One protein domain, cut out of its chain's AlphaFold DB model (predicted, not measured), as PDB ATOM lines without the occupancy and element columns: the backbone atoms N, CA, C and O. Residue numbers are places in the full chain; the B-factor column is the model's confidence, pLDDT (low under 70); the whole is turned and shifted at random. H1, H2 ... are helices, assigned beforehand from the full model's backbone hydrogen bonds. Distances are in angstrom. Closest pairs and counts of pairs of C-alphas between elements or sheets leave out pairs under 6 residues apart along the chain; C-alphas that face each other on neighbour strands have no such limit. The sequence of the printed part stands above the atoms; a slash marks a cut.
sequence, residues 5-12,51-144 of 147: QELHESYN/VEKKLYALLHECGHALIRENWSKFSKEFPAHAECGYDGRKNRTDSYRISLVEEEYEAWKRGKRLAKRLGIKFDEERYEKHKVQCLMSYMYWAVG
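This is residues 5 to 12 and 51 to 144 of the 147 residues of an uncharacterized protein of Maribacter sp (UniProt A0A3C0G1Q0). Two long helices, H5 and H6, fold back side by side as a hairpin, and a third, H2, crosses H5 steeply. The short helix H1 packs on the first residues of H2 at one end of the length, while the short helices H3 and H4 and the long link before H5 lie toward the other end. The printed part has 102 residues with six named helices, H1 to H6 in order along the chain, and no named strand; the class is all helix. The whole is only just compact, close to loose, with a radius of gyration of the C-alphas of 15.0 A, and only just elongated, spanning 46 by 30 by 18 A.

H1, residues 5 to 12, touches H2, residues 51 to 68, at a shallow tilt of 26 degrees, the same way; the closest C-alphas are those of Tyr 11 and Leu 55, 5.1 A apart, and H2 touches H1 with residues 51 to 58 alone. With residues 59 to 67 alone, H2 touches H5, residues 94 to 117, at a steep tilt of 66 degrees, opposite ways; the closest C-alphas are those of Gly 63 and Ala 107, 4.0 A apart. H3, residues 71 to 77, and H4, residues 79 to 82, touch only at the corner by their link, and only just, with 3 pairs of C-alphas within 8 A; the closest are those of Ser 75 and Ala 82, 5.3 A apart. H4 touches residues 95 to 100 of H5 alone, with the C-alphas of Ala 80 and Tyr 96 closest at 5.6 A. H5, the hub, also touches H6, residues 124 to 142, at a shallow tilt of 13 degrees, opposite ways, as a helical hairpin; the closest C-alphas are those of Arg 97 and Ala 142, 5.2 A apart. H2 and H6 are close but not clearly touching, with the C-alphas of Tyr 56 and Tyr 127 closest at 6.5 A. Among the pairs that are apart are H1 and H5, and H3 and H5. The helix packing is mostly aligned, only just: 2 of 3 pairs that touch and have a tilt are at a shallow one. Every O i to N i+4 pair is within hydrogen-bond range in H1, H2, H5 and H6, and 2 of 3 are in H3, while H4 is too short for such a pair.

H1 begins at C-alpha 5, at (152.172, 266.168, 142.110). H2 measures 25.7 A from first to last C-alpha. H3 has 7 residues and H4 has 4. H5, the longest helix, measures 34.3 A and begins at C-alpha 94, at (148.010, 261.255, 185.024). H6 measures 26.5 A and ends at C-alpha 142, at (144.011, 261.161, 178.613).

The C-alphas of Gln 5 and Arg 89 are the two farthest apart, 46.4 A. Residues 13 to 50 are not printed, and C-alphas 12 and 51 are 10.2 A apart across this cut. The link from H4 to H5, 11 residues, is long; those from H2 to H3 and from H3 to H4 are tight, and that from H5 to H6 is short. The mean pLDDT of the printed part is 86.3, with residue 72 and residues 75 to 92 under 70.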
ATOM      1  N   GLN A   5     150.821 266.565 142.503       95.25
ATOM      2  CA  GLN A   5     152.172 266.168 142.110       95.25
ATOM      3  C   GLN A   5     153.211 266.708 143.105       95.25
ATOM      4  O   GLN A   5     154.006 265.932 143.630       95.25
ATOM      5  N   GLU A   6     153.121 267.991 143.463       96.00
ATOM      6  CA  GLU A   6     153.981 268.614 144.485       96.00
ATOM      7  C   GLU A   6     153.849 267.915 145.851       96.00
ATOM      8  O   GLU A   6     154.833 267.768 146.580       96.00
ATOM      9  N   LEU A   7     152.646 267.442 146.205       97.00
ATOM     10  CA  LEU A   7     152.434 266.666 147.430       97.00
ATOM     11  C   LEU A   7     153.110 265.288 147.378       97.00
ATOM     12  O   LEU A   7     153.655 264.852 148.389       97.00
ATOM     13  N   HIS A   8     153.103 264.605 146.229       97.38
ATOM     14  CA  HIS A   8     153.821 263.335 146.063       97.38
ATOM     15  C   HIS A   8     155.339 263.522 146.145       97.38
ATOM     16  O   HIS A   8     156.014 262.744 146.812       97.38
ATOM     17  N   GLU A   9     155.876 264.572 145.527       97.69
ATOM     18  CA  GLU A   9     157.301 264.917 145.614       97.69
ATOM     19  C   GLU A   9     157.712 265.249 147.052       97.69
ATOM     20  O   GLU A   9     158.727 264.759 147.554       97.69
ATOM     21  N   SER A  10     156.873 266.017 147.746       98.12
ATOM     22  CA  SER A  10     157.034 266.335 149.164       98.12
ATOM     23  C   SER A  10     157.024 265.079 150.035       98.12
ATOM     24  O   SER A  10     157.919 264.895 150.860       98.12
ATOM     25  N   TYR A  11     156.055 264.183 149.824       98.31
ATOM     26  CA  TYR A  11     155.959 262.904 150.528       98.31
ATOM     27  C   TYR A  11     157.202 262.040 150.310       98.31
ATOM     28  O   TYR A  11     157.811 261.584 151.276       98.31
ATOM     29  N   ASN A  12     157.640 261.900 149.057       98.25
ATOM     30  CA  ASN A  12     158.845 261.151 148.713       98.25
ATOM     31  C   ASN A  12     160.099 261.767 149.342       98.25
ATOM     32  O   ASN A  12     160.970 261.040 149.808       98.25
ATOM     33  N   VAL A  51     147.242 261.571 149.665       97.44
ATOM     34  CA  VAL A  51     148.679 261.917 149.766       97.44
ATOM     35  C   VAL A  51     148.974 263.070 150.732       97.44
ATOM     36  O   VAL A  51     149.956 263.005 151.457       97.44
ATOM     37  N   GLU A  52     148.097 264.074 150.813       97.38
ATOM     38  CA  GLU A  52     148.217 265.184 151.770       97.38
ATOM     39  C   GLU A  52     148.232 264.678 153.223       97.38
ATOM     40  O   GLU A  52     149.134 264.992 153.993       97.38
ATOM     41  N   LYS A  53     147.273 263.818 153.583       97.12
ATOM     42  CA  LYS A  53     147.190 263.229 154.924       97.12
ATOM     43  C   LYS A  53     148.344 262.262 155.194       97.12
ATOM     44  O   LYS A  53     148.837 262.236 156.315       97.12
ATOM     45  N   LYS A  54     148.803 261.510 154.184       98.00
ATOM     46  CA  LYS A  54     149.995 260.651 154.314       98.00
ATOM     47  C   LYS A  54     151.262 261.466 154.563       98.00
ATOM     48  O   LYS A  54     152.062 261.090 155.406       98.00
ATOM     49  N   LEU A  55     151.421 262.605 153.888       98.50
ATOM     50  CA  LEU A  55     152.507 263.547 154.158       98.50
ATOM     51  C   LEU A  55     152.460 264.059 155.598       98.50
ATOM     52  O   LEU A  55     153.496 264.104 156.254       98.50
ATOM     53  N   TYR A  56     151.279 264.409 156.105       98.50
ATOM     54  CA  TYR A  56     151.140 264.896 157.480       98.50
ATOM     55  C   TYR A  56     151.474 263.811 158.503       98.50
ATOM     56  O   TYR A  56     152.239 264.078 159.427       98.50
ATOM     57  N   ALA A  57     150.975 262.592 158.292       98.19
ATOM     58  CA  ALA A  57     151.310 261.432 159.109       98.19
ATOM     59  C   ALA A  57     152.813 261.136 159.090       98.19
ATOM     60  O   ALA A  57     153.444 261.044 160.132       98.19
ATOM     61  N   LEU A  58     153.438 261.084 157.914       98.62
ATOM     62  CA  LEU A  58     154.863 260.778 157.830       98.62
ATOM     63  C   LEU A  58     155.735 261.870 158.472       98.62
ATOM     64  O   LEU A  58     156.740 261.558 159.110       98.62
ATOM     65  N   LEU A  59     155.348 263.146 158.361       98.69
ATOM     66  CA  LEU A  59     156.002 264.236 159.093       98.69
ATOM     67  C   LEU A  59     155.875 264.061 160.612       98.69
ATOM     68  O   LEU A  59     156.848 264.318 161.325       98.69
ATOM     69  N   HIS A  60     154.708 263.629 161.090       98.50
ATOM     70  CA  HIS A  60     154.467 263.309 162.493       98.50
ATOM     71  C   HIS A  60     155.361 262.157 162.976       98.50
ATOM     72  O   HIS A  60     156.127 262.340 163.925       98.50
ATOM     73  N   GLU A  61     155.387 261.037 162.253       98.38
ATOM     74  CA  GLU A  61     156.213 259.872 162.598       98.38
ATOM     75  C   GLU A  61     157.723 260.172 162.532       98.38
ATOM     76  O   GLU A  61     158.502 259.739 163.385       98.38
ATOM     77  N   CYS A  62     158.157 261.009 161.582       98.25
ATOM     78  CA  CYS A  62     159.521 261.552 161.570       98.25
ATOM     79  C   CYS A  62     159.806 262.428 162.799       98.25
ATOM     80  O   CYS A  62     160.939 262.481 163.280       98.25
ATOM     81  N   GLY A  63     158.796 263.134 163.309       97.31
ATOM     82  CA  GLY A  63     158.859 263.889 164.554       97.31
ATOM     83  C   GLY A  63     159.197 262.999 165.745       97.31
ATOM     84  O   GLY A  63     160.159 263.294 166.456       97.31
ATOM     85  N   HIS A  64     158.491 261.878 165.901       95.06
ATOM     86  CA  HIS A  64     158.797 260.851 166.903       95.06
ATOM     87  C   HIS A  64     160.222 260.302 166.759       95.06
ATOM     88  O   HIS A  64     160.984 260.245 167.730       95.06
ATOM     89  N   ALA A  65     160.634 259.977 165.533       95.31
ATOM     90  CA  ALA A  65     161.986 259.497 165.266       95.31
ATOM     91  C   ALA A  65     163.066 260.524 165.670       95.31
ATOM     92  O   ALA A  65     164.088 260.156 166.253       95.31
ATOM     93  N   LEU A  66     162.827 261.818 165.421       94.62
ATOM     94  CA  LEU A  66     163.706 262.922 165.829       94.62
ATOM     95  C   LEU A  66     163.708 263.164 167.343       94.62
ATOM     96  O   LEU A  66     164.707 263.638 167.883       94.62
ATOM     97  N   ILE A  67     162.598 262.909 168.036       90.69
ATOM     98  CA  ILE A  67     162.541 262.940 169.505       90.69
ATOM     99  C   ILE A  67     163.518 261.914 170.083       90.69
ATOM    100  O   ILE A  67     164.334 262.258 170.941       90.69
ATOM    101  N   ARG A  68     163.499 260.698 169.539       85.94
ATOM    102  CA  ARG A  68     164.270 259.553 170.039       85.94
ATOM    103  C   ARG A  68     165.712 259.474 169.529       85.94
ATOM    104  O   ARG A  68     166.467 258.625 169.988       85.94
ATOM    105  N   GLU A  69     166.135 260.377 168.641       83.50
ATOM    106  CA  GLU A  69     167.526 260.453 168.157       83.50
ATOM    107  C   GLU A  69     168.528 260.726 169.296       83.50
ATOM    108  O   GLU A  69     169.667 260.269 169.250       83.50
ATOM    109  N   ASN A  70     168.101 261.425 170.353       78.81
ATOM    110  CA  ASN A  70     168.906 261.633 171.553       78.81
ATOM    111  C   ASN A  70     168.192 261.061 172.780       78.81
ATOM    112  O   ASN A  70     167.487 261.782 173.488       78.81
ATOM    113  N   TRP A  71     168.417 259.772 173.047       72.25
ATOM    114  CA  TRP A  71     167.796 259.060 174.168       72.25
ATOM    115  C   TRP A  71     168.062 259.718 175.527       72.25
ATOM    116  O   TRP A  71     167.154 259.826 176.341       72.25
ATOM    117  N   SER A  72     169.276 260.229 175.768       67.38
ATOM    118  CA  SER A  72     169.604 260.895 177.039       67.38
ATOM    119  C   SER A  72     168.828 262.197 177.244       67.38
ATOM    120  O   SER A  72     168.525 262.564 178.380       67.38
ATOM    121  N   LYS A  73     168.536 262.921 176.161       73.06
ATOM    122  CA  LYS A  73     167.683 264.107 176.211       73.06
ATOM    123  C   LYS A  73     166.215 263.706 176.353       73.06
ATOM    124  O   LYS A  73     165.523 264.268 177.193       73.06
ATOM    125  N   PHE A  74     165.781 262.699 175.600       73.12
ATOM    126  CA  PHE A  74     164.432 262.150 175.671       73.12
ATOM    127  C   PHE A  74     164.076 261.666 177.078       73.12
ATOM    128  O   PHE A  74     163.063 262.083 177.617       73.12
ATOM    129  N   SER A  75     164.939 260.879 177.721       67.44
ATOM    130  CA  SER A  75     164.690 260.358 179.068       67.44
ATOM    131  C   SER A  75     164.613 261.453 180.137       67.44
ATOM    132  O   SER A  75     164.044 261.229 181.198       67.44
ATOM    133  N   LYS A  76     165.194 262.633 179.878       69.06
ATOM    134  CA  LYS A  76     165.083 263.811 180.752       69.06
ATOM    135  C   LYS A  76     163.823 264.629 180.475       69.06
ATOM    136  O   LYS A  76     163.256 265.172 181.412       69.06
ATOM    137  N   GLU A  77     163.425 264.747 179.209       67.38
ATOM    138  CA  GLU A  77     162.229 265.492 178.790       67.38
ATOM    139  C   GLU A  77     160.938 264.693 179.050       67.38
ATOM    140  O   GLU A  77     159.932 265.286 179.413       67.38
ATOM    141  N   PHE A  78     160.985 263.359 178.950       68.19
ATOM    142  CA  PHE A  78     159.841 262.446 179.083       68.19
ATOM    143  C   PHE A  78     160.150 261.264 180.028       68.19
ATOM    144  O   PHE A  78     160.106 260.098 179.618       68.19
ATOM    145  N   PRO A  79     160.488 261.521 181.306       64.06
ATOM    146  CA  PRO A  79     160.943 260.484 182.236       64.06
ATOM    147  C   PRO A  79     159.878 259.409 182.491       64.06
ATOM    148  O   PRO A  79     160.193 258.223 182.502       64.06
ATOM    149  N   ALA A  80     158.602 259.796 182.593       62.03
ATOM    150  CA  ALA A  80     157.499 258.857 182.802       62.03
ATOM    151  C   ALA A  80     157.326 257.870 181.633       62.03
ATOM    152  O   ALA A  80     156.926 256.728 181.849       62.03
ATOM    153  N   HIS A  81     157.646 258.297 180.408       61.91
ATOM    154  CA  HIS A  81     157.568 257.443 179.228       61.91
ATOM    155  C   HIS A  81     158.832 256.583 179.059       61.91
ATOM    156  O   HIS A  81     158.731 255.405 178.726       61.91
ATOM    157  N   ALA A  82     160.011 257.118 179.396       57.28
ATOM    158  CA  ALA A  82     161.267 256.363 179.403       57.28
ATOM    159  C   ALA A  82     161.331 255.277 180.502       57.28
ATOM    160  O   ALA A  82     162.005 254.264 180.326       57.28
ATOM    161  N   GLU A  83     160.632 255.468 181.625       54.72
ATOM    162  CA  GLU A  83     160.558 254.517 182.749       54.72
ATOM    163  C   GLU A  83     159.424 253.481 182.630       54.72
ATOM    164  O   GLU A  83     159.285 252.595 183.493       54.72
ATOM    165  N   CYS A  84     158.586 253.584 181.595       49.84
ATOM    166  CA  CYS A  84     157.574 252.577 181.302       49.84
ATOM    167  C   CYS A  84     158.237 251.338 180.692       49.84
ATOM    168  O   CYS A  84     158.359 251.190 179.481       49.84
ATOM    169  N   GLY A  85     158.636 250.406 181.558       49.22
ATOM    170  CA  GLY A  85     158.684 248.997 181.178       49.22
ATOM    171  C   GLY A  85     157.276 248.470 180.867       49.22
ATOM    172  O   GLY A  85     156.284 249.115 181.198       49.22
ATOM    173  N   TYR A  86     157.199 247.268 180.287       38.47
ATOM    174  CA  TYR A  86     155.989 246.518 179.890       38.47
ATOM    175  C   TYR A  86     154.909 246.293 180.990       38.47
ATOM    176  O   TYR A  86     153.982 245.508 180.792       38.47
ATOM    177  N   ASP A  87     154.984 246.948 182.152       44.59
ATOM    178  CA  ASP A  87     153.939 246.928 183.179       44.59
ATOM    179  C   ASP A  87     152.886 248.018 182.904       44.59
ATOM    180  O   ASP A  87     153.025 249.188 183.278       44.59
ATOM    181  N   GLY A  88     151.784 247.608 182.270       48.69
ATOM    182  CA  GLY A  88     150.660 248.467 181.883       48.69
ATOM    183  C   GLY A  88     149.938 249.191 183.031       48.69
ATOM    184  O   GLY A  88     149.038 249.990 182.772       48.69
ATOM    185  N   ARG A  89     150.317 248.972 184.299       53.53
ATOM    186  CA  ARG A  89     149.806 249.744 185.448       53.53
ATOM    187  C   ARG A  89     150.274 251.202 185.429       53.53
ATOM    188  O   ARG A  89     149.506 252.079 185.821       53.53
ATOM    189  N   LYS A  90     151.489 251.479 184.933       54.75
ATOM    190  CA  LYS A  90     152.031 252.851 184.830       54.75
ATOM    191  C   LYS A  90     151.319 253.695 183.763       54.75
ATOM    192  O   LYS A  90     151.184 254.906 183.941       54.75
ATOM    193  N   ASN A  91     150.745 253.039 182.749       59.44
ATOM    194  CA  ASN A  91     150.010 253.666 181.639       59.44
ATOM    195  C   ASN A  91     148.691 254.344 182.061       59.44
ATOM    196  O   ASN A  91     148.021 254.960 181.236       59.44
ATOM    197  N   ARG A  92     148.288 254.213 183.334       66.00
ATOM    198  CA  ARG A  92     147.038 254.770 183.878       66.00
ATOM    199  C   ARG A  92     147.251 255.995 184.770       66.00
ATOM    200  O   ARG A  92     146.274 256.536 185.274       66.00
ATOM    201  N   THR A  93     148.500 256.408 184.992       80.12
ATOM    202  CA  THR A  93     148.804 257.592 185.806       80.12
ATOM    203  C   THR A  93     148.591 258.874 185.004       80.12
ATOM    204  O   THR A  93     148.840 258.909 183.798       80.12
ATOM    205  N   ASP A  94     148.174 259.949 185.674       83.06
ATOM    206  CA  ASP A  94     148.010 261.255 185.024       83.06
ATOM    207  C   ASP A  94     149.344 261.785 184.487       83.06
ATOM    208  O   ASP A  94     149.390 262.345 183.397       83.06
ATOM    209  N   SER A  95     150.453 261.509 185.183       81.38
ATOM    210  CA  SER A  95     151.800 261.838 184.706       81.38
ATOM    211  C   SER A  95     152.146 261.143 183.387       81.38
ATOM    212  O   SER A  95     152.692 261.786 182.494       81.38
ATOM    213  N   TYR A  96     151.805 259.858 183.226       81.06
ATOM    214  CA  TYR A  96     152.009 259.152 181.957       81.06
ATOM    215  C   TYR A  96     151.141 259.739 180.843       81.06
ATOM    216  O   TYR A  96     151.622 259.978 179.738       81.06
ATOM    217  N   ARG A  97     149.865 260.011 181.140       84.44
ATOM    218  CA  ARG A  97     148.921 260.592 180.176       84.44
ATOM    219  C   ARG A  97     149.383 261.956 179.671       84.44
ATOM    220  O   ARG A  97     149.378 262.184 178.466       84.44
ATOM    221  N   ILE A  98     149.815 262.829 180.581       86.06
ATOM    222  CA  ILE A  98     150.374 264.142 180.241       86.06
ATOM    223  C   ILE A  98     151.645 263.972 179.408       86.06
ATOM    224  O   ILE A  98     151.739 264.564 178.338       86.06
ATOM    225  N   SER A  99     152.573 263.110 179.837       84.50
ATOM    226  CA  SER A  99     153.822 262.863 179.106       84.50
ATOM    227  C   SER A  99     153.579 262.371 177.676       84.50
ATOM    228  O   SER A  99     154.323 262.755 176.777       84.50
ATOM    229  N   LEU A 100     152.555 261.539 177.449       85.62
ATOM    230  CA  LEU A 100     152.191 261.074 176.110       85.62
ATOM    231  C   LEU A 100     151.673 262.233 175.246       85.62
ATOM    232  O   LEU A 100     152.140 262.424 174.128       85.62
ATOM    233  N   VAL A 101     150.753 263.046 175.774       91.19
ATOM    234  CA  VAL A 101     150.233 264.233 175.072       91.19
ATOM    235  C   VAL A 101     151.357 265.219 174.728       91.19
ATOM    236  O   VAL A 101     151.371 265.786 173.634       91.19
ATOM    237  N   GLU A 102     152.303 265.429 175.647       91.00
ATOM    238  CA  GLU A 102     153.469 266.283 175.419       91.00
ATOM    239  C   GLU A 102     154.362 265.746 174.294       91.00
ATOM    240  O   GLU A 102     154.810 266.529 173.450       91.00
ATOM    241  N   GLU A 103     154.593 264.428 174.244       90.38
ATOM    242  CA  GLU A 103     155.364 263.807 173.167       90.38
ATOM    243  C   GLU A 103     154.672 263.982 171.814       90.38
ATOM    244  O   GLU A 103     155.310 264.464 170.880       90.38
ATOM    245  N   GLU A 104     153.381 263.656 171.711       94.69
ATOM    246  CA  GLU A 104     152.599 263.822 170.478       94.69
ATOM    247  C   GLU A 104     152.677 265.275 169.986       94.69
ATOM    248  O   GLU A 104     152.989 265.556 168.825       94.69
ATOM    249  N   TYR A 105     152.474 266.247 170.884       95.88
ATOM    250  CA  TYR A 105     152.591 267.662 170.536       95.88
ATOM    251  C   TYR A 105     153.989 268.022 170.009       95.88
ATOM    252  O   TYR A 105     154.116 268.712 168.985       95.88
ATOM    253  N   GLU A 106     155.050 267.574 170.682       95.12
ATOM    254  CA  GLU A 106     156.421 267.842 170.251       95.12
ATOM    255  C   GLU A 106     156.760 267.097 168.946       95.12
ATOM    256  O   GLU A 106     157.475 267.661 168.112       95.12
ATOM    257  N   ALA A 107     156.201 265.909 168.699       96.12
ATOM    258  CA  ALA A 107     156.377 265.150 167.460       96.12
ATOM    259  C   ALA A 107     155.813 265.941 166.276       96.12
ATOM    260  O   ALA A 107     156.544 266.256 165.329       96.12
ATOM    261  N   TRP A 108     154.571 266.422 166.379       98.00
ATOM    262  CA  TRP A 108     153.960 267.295 165.369       98.00
ATOM    263  C   TRP A 108     154.760 268.577 165.119       98.00
ATOM    264  O   TRP A 108     154.902 269.038 163.979       98.00
ATOM    265  N   LYS A 109     155.303 269.177 166.181       97.31
ATOM    266  CA  LYS A 109     156.113 270.396 166.098       97.31
ATOM    267  C   LYS A 109     157.460 270.142 165.420       97.31
ATOM    268  O   LYS A 109     157.892 270.960 164.601       97.31
ATOM    269  N   ARG A 110     158.136 269.028 165.724       97.25
ATOM    270  CA  ARG A 110     159.390 268.627 165.063       97.25
ATOM    271  C   ARG A 110     159.158 268.233 163.610       97.25
ATOM    272  O   ARG A 110     159.940 268.674 162.770       97.25
ATOM    273  N   GLY A 111     158.062 267.544 163.299       98.00
ATOM    274  CA  GLY A 111     157.618 267.283 161.929       98.00
ATOM    275  C   GLY A 111     157.449 268.573 161.124       98.00
ATOM    276  O   GLY A 111     158.054 268.743 160.065       98.00
ATOM    277  N   LYS A 112     156.751 269.573 161.677       98.25
ATOM    278  CA  LYS A 112     156.599 270.880 161.015       98.25
ATOM    279  C   LYS A 112     157.937 271.594 160.800       98.25
ATOM    280  O   LYS A 112     158.178 272.167 159.738       98.25
ATOM    281  N   ARG A 113     158.828 271.571 161.797       98.00
ATOM    282  CA  ARG A 113     160.180 272.152 161.681       98.00
ATOM    283  C   ARG A 113     161.024 271.432 160.627       98.00
ATOM    284  O   ARG A 113     161.745 272.099 159.890       98.00
ATOM    285  N   LEU A 114     160.925 270.104 160.544       98.12
ATOM    286  CA  LEU A 114     161.568 269.296 159.510       98.12
ATOM    287  C   LEU A 114     161.097 269.733 158.123       98.12
ATOM    288  O   LEU A 114     161.930 270.025 157.269       98.12
ATOM    289  N   ALA A 115     159.782 269.850 157.932       98.00
ATOM    290  CA  ALA A 115     159.198 270.281 156.670       98.00
ATOM    291  C   ALA A 115     159.727 271.663 156.243       98.00
ATOM    292  O   ALA A 115     160.177 271.828 155.111       98.00
ATOM    293  N   LYS A 116     159.783 272.626 157.176       97.94
ATOM    294  CA  LYS A 116     160.364 273.959 156.928       97.94
ATOM    295  C   LYS A 116     161.844 273.895 156.554       97.94
ATOM    296  O   LYS A 116     162.258 274.546 155.604       97.94
ATOM    297  N   ARG A 117     162.636 273.098 157.275       97.81
ATOM    298  CA  ARG A 117     164.076 272.935 157.017       97.81
ATOM    299  C   ARG A 117     164.359 272.331 155.641       97.81
ATOM    300  O   ARG A 117     165.353 272.689 155.026       97.81
ATOM    301  N   LEU A 118     163.507 271.417 155.187       97.38
ATOM    302  CA  LEU A 118     163.632 270.755 153.888       97.38
ATOM    303  C   LEU A 118     162.926 271.512 152.748       97.38
ATOM    304  O   LEU A 118     162.940 271.038 151.619       97.38
ATOM    305  N   GLY A 119     162.307 272.667 153.020       96.94
ATOM    306  CA  GLY A 119     161.592 273.447 152.003       96.94
ATOM    307  C   GLY A 119     160.349 272.746 151.443       96.94
ATOM    308  O   GLY A 119     159.969 272.985 150.299       96.94
ATOM    309  N   ILE A 120     159.725 271.865 152.230       97.06
ATOM    310  CA  ILE A 120     158.569 271.074 151.808       97.06
ATOM    311  C   ILE A 120     157.349 271.971 151.645       97.06
ATOM    312  O   ILE A 120     156.988 272.723 152.552       97.06
ATOM    313  N   LYS A 121     156.678 271.844 150.500       92.31
ATOM    314  CA  LYS A 121     155.457 272.586 150.200       92.31
ATOM    315  C   LYS A 121     154.233 271.775 150.606       92.31
ATOM    316  O   LYS A 121     153.991 270.690 150.093       92.31
ATOM    317  N   PHE A 122     153.426 272.335 151.493       94.06
ATOM    318  CA  PHE A 122     152.123 271.798 151.872       94.06
ATOM    319  C   PHE A 122     151.242 272.928 152.408       94.06
ATOM    320  O   PHE A 122     151.703 274.054 152.604       94.06
ATOM    321  N   ASP A 123     149.963 272.643 152.619       95.62
ATOM    322  CA  ASP A 123     149.034 273.599 153.208       95.62
ATOM    323  C   ASP A 123     149.217 273.627 154.738       95.62
ATOM    324  O   ASP A 123     148.783 272.721 155.454       95.62
ATOM    325  N   GLU A 124     149.907 274.655 155.246       95.00
ATOM    326  CA  GLU A 124     150.188 274.777 156.683       95.00
ATOM    327  C   GLU A 124     148.910 274.881 157.528       95.00
ATOM    328  O   GLU A 124     148.885 274.358 158.641       95.00
ATOM    329  N   GLU A 125     147.849 275.518 157.030       96.06
ATOM    330  CA  GLU A 125     146.595 275.667 157.773       96.06
ATOM    331  C   GLU A 125     145.899 274.311 157.931       96.06
ATOM    332  O   GLU A 125     145.479 273.932 159.031       96.06
ATOM    333  N   ARG A 126     145.843 273.523 156.852       96.31
ATOM    334  CA  ARG A 126     145.302 272.158 156.894       96.31
ATOM    335  C   ARG A 126     146.140 271.227 157.755       96.31
ATOM    336  O   ARG A 126     145.564 270.379 158.436       96.31
ATOM    337  N   TYR A 127     147.462 271.384 157.755       96.88
ATOM    338  CA  TYR A 127     148.341 270.649 158.664       96.88
ATOM    339  C   TYR A 127     148.019 270.965 160.125       96.88
ATOM    340  O   TYR A 127     147.837 270.046 160.919       96.88
ATOM    341  N   GLU A 128     147.889 272.247 160.485       97.12
ATOM    342  CA  GLU A 128     147.528 272.647 161.851       97.12
ATOM    343  C   GLU A 128     146.155 272.105 162.255       97.12
ATOM    344  O   GLU A 128     146.002 271.560 163.350       97.12
ATOM    345  N   LYS A 129     145.167 272.170 161.355       97.50
ATOM    346  CA  LYS A 129     143.844 271.584 161.592       97.50
ATOM    347  C   LYS A 129     143.920 270.072 161.811       97.50
ATOM    348  O   LYS A 129     143.265 269.559 162.715       97.50
ATOM    349  N   HIS A 130     144.714 269.361 161.007       96.62
ATOM    350  CA  HIS A 130     144.882 267.915 161.138       96.62
ATOM    351  C   HIS A 130     145.587 267.538 162.446       96.62
ATOM    352  O   HIS A 130     145.094 266.681 163.175       96.62
ATOM    353  N   LYS A 131     146.661 268.256 162.797       97.31
ATOM    354  CA  LYS A 131     147.348 268.131 164.085       97.31
ATOM    355  C   LYS A 131     146.377 268.274 165.254       97.31
ATOM    356  O   LYS A 131     146.384 267.440 166.150       97.31
ATOM    357  N   VAL A 132     145.546 269.322 165.261       97.00
ATOM    358  CA  VAL A 132     144.576 269.552 166.345       97.00
ATOM    359  C   VAL A 132     143.599 268.383 166.458       97.00
ATOM    360  O   VAL A 132     143.356 267.914 167.564       97.00
ATOM    361  N   GLN A 133     143.082 267.868 165.339       94.88
ATOM    362  CA  GLN A 133     142.191 266.700 165.349       94.88
ATOM    363  C   GLN A 133     142.862 265.468 165.972       94.88
ATOM    364  O   GLN A 133     142.253 264.805 166.810       94.88
ATOM    365  N   CYS A 134     144.115 265.183 165.603       94.00
ATOM    366  CA  CYS A 134     144.878 264.075 166.177       94.00
ATOM    367  C   CYS A 134     145.151 264.289 167.674       94.00
ATOM    368  O   CYS A 134     144.833 263.417 168.478       94.00
ATOM    369  N   LEU A 135     145.647 265.463 168.077       94.38
ATOM    370  CA  LEU A 135     145.918 265.772 169.486       94.38
ATOM    371  C   LEU A 135     144.661 265.693 170.357       94.38
ATOM    372  O   LEU A 135     144.733 265.182 171.470       94.38
ATOM    373  N   MET A 136     143.503 266.137 169.860       93.38
ATOM    374  CA  MET A 136     142.251 266.026 170.611       93.38
ATOM    375  C   MET A 136     141.892 264.570 170.922       93.38
ATOM    376  O   MET A 136     141.420 264.303 172.022       93.38
ATOM    377  N   SER A 137     142.179 263.617 170.025       89.00
ATOM    378  CA  SER A 137     141.953 262.193 170.317       89.00
ATOM    379  C   SER A 137     142.794 261.694 171.501       89.00
ATOM    380  O   SER A 137     142.277 260.986 172.364       89.00
ATOM    381  N   TYR A 138     144.045 262.151 171.617       87.88
ATOM    382  CA  TYR A 138     144.896 261.861 172.772       87.88
ATOM    383  C   TYR A 138     144.445 262.588 174.038       87.88
ATOM    384  O   TYR A 138     144.511 262.011 175.120       87.88
ATOM    385  N   MET A 139     143.943 263.820 173.923       89.12
ATOM    386  CA  MET A 139     143.389 264.558 175.062       89.12
ATOM    387  C   MET A 139     142.157 263.855 175.636       89.12
ATOM    388  O   MET A 139     142.088 263.658 176.847       89.12
ATOM    389  N   TYR A 140     141.220 263.430 174.785       88.69
ATOM    390  CA  TYR A 140     140.032 262.674 175.198       88.69
ATOM    391  C   TYR A 140     140.406 261.344 175.862       88.69
ATOM    392  O   TYR A 140     139.926 261.040 176.956       88.69
ATOM    393  N   TRP A 141     141.362 260.614 175.270       85.75
ATOM    394  CA  TRP A 141     141.949 259.413 175.868       85.75
ATOM    395  C   TRP A 141     142.569 259.701 177.248       85.75
ATOM    396  O   TRP A 141     142.319 258.970 178.209       85.75
ATOM    397  N   ALA A 142     143.329 260.790 177.377       84.62
ATOM    398  CA  ALA A 142     144.011 261.161 178.613       84.62
ATOM    399  C   ALA A 142     143.027 261.465 179.752       84.62
ATOM    400  O   ALA A 142     143.258 261.047 180.886       84.62
ATOM    401  N   VAL A 143     141.908 262.136 179.463       86.19
ATOM    402  CA  VAL A 143     140.890 262.471 180.476       86.19
ATOM    403  C   VAL A 143     139.853 261.363 180.699       86.19
ATOM    404  O   VAL A 143     138.937 261.534 181.500       86.19
ATOM    405  N   GLY A 144     139.990 260.218 180.020       76.75
ATOM    406  CA  GLY A 144     139.071 259.084 180.145       76.75
ATOM    407  C   GLY A 144     137.676 259.335 179.565       76.75
ATOM    408  O   GLY A 144     136.738 258.631 179.927       76.75
TER     409      GLY A 144